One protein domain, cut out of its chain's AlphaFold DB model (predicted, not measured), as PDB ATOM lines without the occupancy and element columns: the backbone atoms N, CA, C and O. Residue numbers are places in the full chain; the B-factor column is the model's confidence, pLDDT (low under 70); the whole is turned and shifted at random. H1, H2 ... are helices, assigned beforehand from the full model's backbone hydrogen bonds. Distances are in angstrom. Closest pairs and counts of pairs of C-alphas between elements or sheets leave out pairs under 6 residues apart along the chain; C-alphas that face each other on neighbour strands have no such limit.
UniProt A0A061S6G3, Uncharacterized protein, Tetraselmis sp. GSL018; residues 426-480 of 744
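Overview. This is residues 426 to 480 of the 744 residues of an uncharacterized protein of Tetraselmis sp. GSL018 (UniProt A0A061S6G3). This is a flat piece of little regular structure, built mainly of two long loops that run out and fold back, with short helix H1 between them along the chain and short helix H2 after the second. The printed part has 55 residues with two named helices, H1 then H2, and no named strand. The class is all helix, though the named elements hold only 12 residues. It is compact, with a radius of gyration of the C-alphas of 10.3 A and spans of 32 by 29 by 13 A.

Along the chain. Residues 426 to 450 hold no named element. H1, residues 451 to 457, begins at C-alpha 451 (168.382, 250.135, 148.555) and is 9.3 A long. Residues 458 to 473 follow. H2, residues 474 to 478, ends at C-alpha 478 (163.046, 260.779, 144.465).

Arrangement. H1 and H2 only just touch, with 3 pairs of C-alphas within 8 A; the closest C-alphas, of Val 455 and Ala 474, are 5.5 A apart. In both helices every O i to N i+4 pair is within hydrogen-bond range.

Size, cuts and confidence. The C-alphas farthest apart, of Arg 426 and Ser 468, are 32.0 A apart. The printed part has no cut. The link from H1 to H2 is long. Mean pLDDT of the printed part is 82.1; residues 426 to 429, 433 to 435, 437 to 438 and 479 to 480 are under 70.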
ATOM      1  N   ARG A 426     162.338 250.820 166.261       49.81
ATOM      2  CA  ARG A 426     163.006 251.798 165.386       49.81
ATOM      3  C   ARG A 426     164.507 251.531 165.399       49.81
ATOM      4  O   ARG A 426     165.205 251.981 166.303       49.81
ATOM      5  N   ASP A 427     164.980 250.797 164.404       50.62
ATOM      6  CA  ASP A 427     166.394 250.610 164.175       50.62
ATOM      7  C   ASP A 427     166.866 251.952 163.643       50.62
ATOM      8  O   ASP A 427     166.797 252.239 162.454       50.62
ATOM      9  N   THR A 428     167.306 252.826 164.541       49.31
ATOM     10  CA  THR A 428     167.908 254.119 164.199       49.31
ATOM     11  C   THR A 428     169.323 253.940 163.635       49.31
ATOM     12  O   THR A 428     170.210 254.754 163.885       49.31
ATOM     13  N   GLY A 429     169.578 252.837 162.933       60.62
ATOM     14  CA  GLY A 429     170.873 252.512 162.359       60.62
ATOM     15  C   GLY A 429     170.982 253.096 160.961       60.62
ATOM     16  O   GLY A 429     170.154 252.807 160.110       60.62
ATOM     17  N   TYR A 430     172.021 253.878 160.695       70.12
ATOM     18  CA  TYR A 430     172.376 254.232 159.325       70.12
ATOM     19  C   TYR A 430     172.722 252.941 158.564       70.12
ATOM     20  O   TYR A 430     173.486 252.115 159.062       70.12
ATOM     21  N   CYS A 431     172.153 252.737 157.376       77.94
ATOM     22  CA  CYS A 431     172.651 251.695 156.484       77.94
ATOM     23  C   CYS A 431     173.969 252.161 155.869       77.94
ATOM     24  O   CYS A 431     174.099 253.296 155.401       77.94
ATOM     25  N   ASN A 432     174.947 251.270 155.860       74.75
ATOM     26  CA  ASN A 432     176.149 251.438 155.071       74.75
ATOM     27  C   ASN A 432     176.525 250.058 154.540       74.75
ATOM     28  O   ASN A 432     177.080 249.216 155.257       74.75
ATOM     29  N   PHE A 433     176.119 249.814 153.299       66.19
ATOM     30  CA  PHE A 433     176.382 248.553 152.632       66.19
ATOM     31  C   PHE A 433     177.876 248.460 152.293       66.19
ATOM     32  O   PHE A 433     178.524 249.476 152.032       66.19
ATOM     33  N   GLU A 434     178.427 247.244 152.307       63.78
ATOM     34  CA  GLU A 434     179.870 246.928 152.308       63.78
ATOM     35  C   GLU A 434     180.719 247.687 151.265       63.78
ATOM     36  O   GLU A 434     181.925 247.875 151.461       63.78
ATOM     37  N   GLY A 435     180.098 248.173 150.190       65.25
ATOM     38  CA  GLY A 435     180.724 249.001 149.166       65.25
ATOM     39  C   GLY A 435     181.196 250.395 149.609       65.25
ATOM     40  O   GLY A 435     182.169 250.871 149.022       65.25
ATOM     41  N   CYS A 436     180.596 251.065 150.612       72.38
ATOM     42  CA  CYS A 436     180.985 252.463 150.906       72.38
ATOM     43  C   CYS A 436     182.176 252.599 151.866       72.38
ATOM     44  O   CYS A 436     182.928 253.569 151.777       72.38
ATOM     45  N   THR A 437     182.368 251.664 152.801       65.62
ATOM     46  CA  THR A 437     183.417 251.761 153.834       65.62
ATOM     47  C   THR A 437     184.167 250.451 154.012       65.62
ATOM     48  O   THR A 437     183.936 249.708 154.965       65.62
ATOM     49  N   ASN A 438     185.114 250.182 153.110       69.56
ATOM     50  CA  ASN A 438     186.123 249.130 153.272       69.56
ATOM     51  C   ASN A 438     185.561 247.744 153.665       69.56
ATOM     52  O   ASN A 438     186.210 247.019 154.418       69.56
ATOM     53  N   ARG A 439     184.388 247.356 153.137       72.75
ATOM     54  CA  ARG A 439     183.748 246.044 153.364       72.75
ATOM     55  C   ARG A 439     183.315 245.750 154.800       72.75
ATOM     56  O   ARG A 439     183.242 244.590 155.193       72.75
ATOM     57  N   VAL A 440     183.027 246.777 155.593       76.75
ATOM     58  CA  VAL A 440     182.397 246.589 156.904       76.75
ATOM     59  C   VAL A 440     180.937 246.997 156.793       76.75
ATOM     60  O   VAL A 440     180.643 248.175 156.613       76.75
ATOM     61  N   ARG A 441     180.032 246.019 156.898       77.19
ATOM     62  CA  ARG A 441     178.586 246.247 156.965       77.19
ATOM     63  C   ARG A 441     178.257 247.010 158.250       77.19
ATOM     64  O   ARG A 441     178.582 246.543 159.342       77.19
ATOM     65  N   GLN A 442     177.638 248.183 158.126       79.75
ATOM     66  CA  GLN A 442     177.131 248.959 159.265       79.75
ATOM     67  C   GLN A 442     175.612 249.154 159.120       79.75
ATOM     68  O   GLN A 442     175.072 249.122 158.012       79.75
ATOM     69  N   GLY A 443     174.915 249.312 160.245       85.50
ATOM     70  CA  GLY A 443     173.448 249.362 160.296       85.50
ATOM     71  C   GLY A 443     172.799 248.014 160.607       85.50
ATOM     72  O   GLY A 443     173.476 246.987 160.673       85.50
ATOM     73  N   SER A 444     171.483 248.021 160.833       89.31
ATOM     74  CA  SER A 444     170.734 246.798 161.133       89.31
ATOM     75  C   SER A 444     170.527 245.926 159.892       89.31
ATOM     76  O   SER A 444     170.759 246.359 158.757       89.31
ATOM     77  N   ASP A 445     170.088 244.683 160.098       90.50
ATOM     78  CA  ASP A 445     169.796 243.768 158.993       90.50
ATOM     79  C   ASP A 445     168.703 244.307 158.072       90.50
ATOM     80  O   ASP A 445     168.842 244.225 156.854       90.50
ATOM     81  N   TRP A 446     167.675 244.928 158.654       90.25
ATOM     82  CA  TRP A 446     166.574 245.539 157.917       90.25
ATOM     83  C   TRP A 446     167.043 246.717 157.061       90.25
ATOM     84  O   TRP A 446     166.755 246.774 155.869       90.25
ATOM     85  N   CYS A 447     167.849 247.614 157.632       91.69
ATOM     86  CA  CYS A 447     168.410 248.746 156.898       91.69
ATOM     87  C   CYS A 447     169.281 248.320 155.705       91.69
ATOM     88  O   CYS A 447     169.451 249.090 154.766       91.69
ATOM     89  N   ASN A 448     169.823 247.103 155.726       88.06
ATOM     90  CA  ASN A 448     170.664 246.552 154.667       88.06
ATOM     91  C   ASN A 448     169.919 245.553 153.752       88.06
ATOM     92  O   ASN A 448     170.569 244.886 152.952       88.06
ATOM     93  N   GLU A 449     168.593 245.416 153.873       91.94
ATOM     94  CA  GLU A 449     167.791 244.449 153.103       91.94
ATOM     95  C   GLU A 449     167.555 244.898 151.651       91.94
ATOM     96  O   GLU A 449     167.557 244.074 150.739       91.94
ATOM     97  N   SER A 450     167.392 246.206 151.417       92.88
ATOM     98  CA  SER A 450     167.214 246.774 150.075       92.88
ATOM     99  C   SER A 450     167.718 248.225 149.982       92.88
ATOM    100  O   SER A 450     167.792 248.910 151.010       92.88
ATOM    101  N   PRO A 451     168.048 248.727 148.771       92.50
ATOM    102  CA  PRO A 451     168.382 250.135 148.555       92.50
ATOM    103  C   PRO A 451     167.273 251.084 149.011       92.50
ATOM    104  O   PRO A 451     167.561 252.117 149.608       92.50
ATOM    105  N   GLU A 452     166.010 250.720 148.794       93.81
ATOM    106  CA  GLU A 452     164.854 251.525 149.177       93.81
ATOM    107  C   GLU A 452     164.734 251.613 150.702       93.81
ATOM    108  O   GLU A 452     164.566 252.700 151.253       93.81
ATOM    109  N   THR A 453     164.887 250.489 151.407       92.44
ATOM    110  CA  THR A 453     164.867 250.462 152.877       92.44
ATOM    111  C   THR A 453     166.035 251.247 153.467       92.44
ATOM    112  O   THR A 453     165.857 252.011 154.415       92.44
ATOM    113  N   CYS A 454     167.217 251.107 152.876       92.88
ATOM    114  CA  CYS A 454     168.413 251.823 153.288       92.88
ATOM    115  C   CYS A 454     168.237 253.344 153.156       92.88
ATOM    116  O   CYS A 454     168.383 254.096 154.124       92.88
ATOM    117  N   VAL A 455     167.894 253.793 151.954       94.50
ATOM    118  CA  VAL A 455     167.906 255.207 151.596       94.50
ATOM    119  C   VAL A 455     166.662 255.934 152.114       94.50
ATOM    120  O   VAL A 455     166.783 257.025 152.665       94.50
ATOM    121  N   LEU A 456     165.474 255.335 151.980       92.25
ATOM    122  CA  LEU A 456     164.210 255.967 152.383       92.25
ATOM    123  C   LEU A 456     163.803 255.616 153.818       92.25
ATOM    124  O   LEU A 456     163.157 256.424 154.479       92.25
ATOM    125  N   GLY A 457     164.152 254.421 154.303       92.12
ATOM    126  CA  GLY A 457     163.795 253.970 155.650       92.12
ATOM    127  C   GLY A 457     164.789 254.430 156.713       92.12
ATOM    128  O   GLY A 457     164.395 255.009 157.722       92.12
ATOM    129  N   CYS A 458     166.079 254.190 156.474       93.12
ATOM    130  CA  CYS A 458     167.138 254.433 157.457       93.12
ATOM    131  C   CYS A 458     167.933 255.726 157.213       93.12
ATOM    132  O   CYS A 458     168.790 256.079 158.023       93.12
ATOM    133  N   GLY A 459     167.662 256.435 156.110       91.69
ATOM    134  CA  GLY A 459     168.300 257.710 155.770       91.69
ATOM    135  C   GLY A 459     169.797 257.606 155.459       91.69
ATOM    136  O   GLY A 459     170.524 258.584 155.635       91.69
ATOM    137  N   GLY A 460     170.280 256.426 155.057       91.94
ATOM    138  CA  GLY A 460     171.682 256.213 154.696       91.94
ATOM    139  C   GLY A 460     171.940 256.297 153.189       91.94
ATOM    140  O   GLY A 460     171.111 256.758 152.407       91.94
ATOM    141  N   THR A 461     173.129 255.866 152.775       92.19
ATOM    142  CA  THR A 461     173.531 255.789 151.363       92.19
ATOM    143  C   THR A 461     173.777 254.328 151.012       92.19
ATOM    144  O   THR A 461     174.545 253.650 151.695       92.19
ATOM    145  N   PHE A 462     173.146 253.833 149.947       92.25
ATOM    146  CA  PHE A 462     173.320 252.446 149.522       92.25
ATOM    147  C   PHE A 462     174.462 252.344 148.508       92.25
ATOM    148  O   PHE A 462     174.355 252.855 147.393       92.25
ATOM    149  N   CYS A 463     175.559 251.673 148.862       88.44
ATOM    150  CA  CYS A 463     176.609 251.345 147.898       88.44
ATOM    151  C   CYS A 463     176.445 249.929 147.375       88.44
ATOM    152  O   CYS A 463     176.285 248.981 148.136       88.44
ATOM    153  N   PHE A 464     176.567 249.782 146.064       87.69
ATOM    154  CA  PHE A 464     176.626 248.473 145.436       87.69
ATOM    155  C   PHE A 464     177.988 247.815 145.688       87.69
ATOM    156  O   PHE A 464     179.007 248.495 145.815       87.69
ATOM    157  N   ASP A 465     178.025 246.483 145.649       82.88
ATOM    158  CA  ASP A 465     179.278 245.710 145.707       82.88
ATOM    159  C   ASP A 465     180.239 246.051 144.560       82.88
ATOM    160  O   ASP A 465     181.447 245.824 144.644       82.88
ATOM    161  N   ASN A 466     179.705 246.603 143.465       84.19
ATOM    162  CA  ASN A 466     180.500 247.144 142.380       84.19
ATOM    163  C   ASN A 466     180.869 248.610 142.676       84.19
ATOM    164  O   ASN A 466     180.005 249.479 142.533       84.19
ATOM    165  N   PRO A 467     182.148 248.923 142.963       81.44
ATOM    166  CA  PRO A 467     182.592 250.289 143.254       81.44
ATOM    167  C   PRO A 467     182.478 251.241 142.051       81.44
ATOM    168  O   PRO A 467     182.705 252.438 142.190       81.44
ATOM    169  N   SER A 468     182.160 250.722 140.860       86.31
ATOM    170  CA  SER A 468     181.945 251.528 139.653       86.31
ATOM    171  C   SER A 468     180.539 252.128 139.584       86.31
ATOM    172  O   SER A 468     180.305 253.025 138.776       86.31
ATOM    173  N   LEU A 469     179.591 251.621 140.381       89.19
ATOM    174  CA  LEU A 469     178.249 252.185 140.468       89.19
ATOM    175  C   LEU A 469     178.245 253.313 141.498       89.19
ATOM    176  O   LEU A 469     178.734 253.155 142.616       89.19
ATOM    177  N   LYS A 470     177.688 254.462 141.103       93.19
ATOM    178  CA  LYS A 470     177.499 255.603 142.000       93.19
ATOM    179  C   LYS A 470     176.633 255.150 143.193       93.19
ATOM    180  O   LYS A 470     175.627 254.477 142.959       93.19
ATOM    181  N   PRO A 471     176.999 255.503 144.439       93.25
ATOM    182  CA  PRO A 471     176.152 255.251 145.598       93.25
ATOM    183  C   PRO A 471     174.750 255.839 145.403       93.25
ATOM    184  O   PRO A 471     174.624 256.951 144.886       93.25
ATOM    185  N   LEU A 472     173.724 255.091 145.808       94.69
ATOM    186  CA  LEU A 472     172.326 255.498 145.726       94.69
ATOM    187  C   LEU A 472     171.980 256.379 146.934       94.69
ATOM    188  O   LEU A 472     172.147 255.963 148.084       94.69
ATOM    189  N   THR A 473     171.510 257.593 146.666       93.44
ATOM    190  CA  THR A 473     171.060 258.576 147.661       93.44
ATOM    191  C   THR A 473     169.553 258.808 147.559       93.44
ATOM    192  O   THR A 473     168.915 258.353 146.610       93.44
ATOM    193  N   ALA A 474     168.967 259.511 148.535       91.31
ATOM    194  CA  ALA A 474     167.527 259.798 148.544       91.31
ATOM    195  C   ALA A 474     167.084 260.554 147.286       91.31
ATOM    196  O   ALA A 474     166.023 260.261 146.738       91.31
ATOM    197  N   ASP A 475     167.941 261.439 146.780       92.19
ATOM    198  CA  ASP A 475     167.692 262.186 145.549       92.19
ATOM    199  C   ASP A 475     167.654 261.266 144.320       92.19
ATOM    200  O   ASP A 475     166.851 261.486 143.418       92.19
ATOM    201  N   ASP A 476     168.457 260.195 144.294       92.94
ATOM    202  CA  ASP A 476     168.467 259.241 143.176       92.94
ATOM    203  C   ASP A 476     167.191 258.361 143.149       92.94
ATOM    204  O   ASP A 476     166.854 257.803 142.105       92.94
ATOM    205  N   LEU A 477     166.466 258.243 144.274       89.69
ATOM    206  CA  LEU A 477     165.171 257.545 144.365       89.69
ATOM    207  C   LEU A 477     163.960 258.483 144.213       89.69
ATOM    208  O   LEU A 477     162.871 258.014 143.880       89.69
ATOM    209  N   GLY A 478     164.130 259.790 144.440       81.31
ATOM    210  CA  GLY A 478     163.046 260.779 144.465       81.31
ATOM    211  C   GLY A 478     162.326 261.002 143.129       81.31
ATOM    212  O   GLY A 478     161.171 261.426 143.124       81.31
ATOM    213  N   ASP A 479     162.961 260.665 142.004       65.56
ATOM    214  CA  ASP A 479     162.383 260.833 140.661       65.56
ATOM    215  C   ASP A 479     161.506 259.651 140.204       65.56
ATOM    216  O   ASP A 479     160.821 259.734 139.179       65.56
ATOM    217  N   LEU A 480     161.457 258.557 140.968       56.22
ATOM    218  CA  LEU A 480     160.509 257.471 140.727       56.22
ATOM    219  C   LEU A 480     159.146 257.850 141.328       56.22
ATOM    220  O   LEU A 480     158.781 257.423 142.421       56.22
TER     221      LEU A 480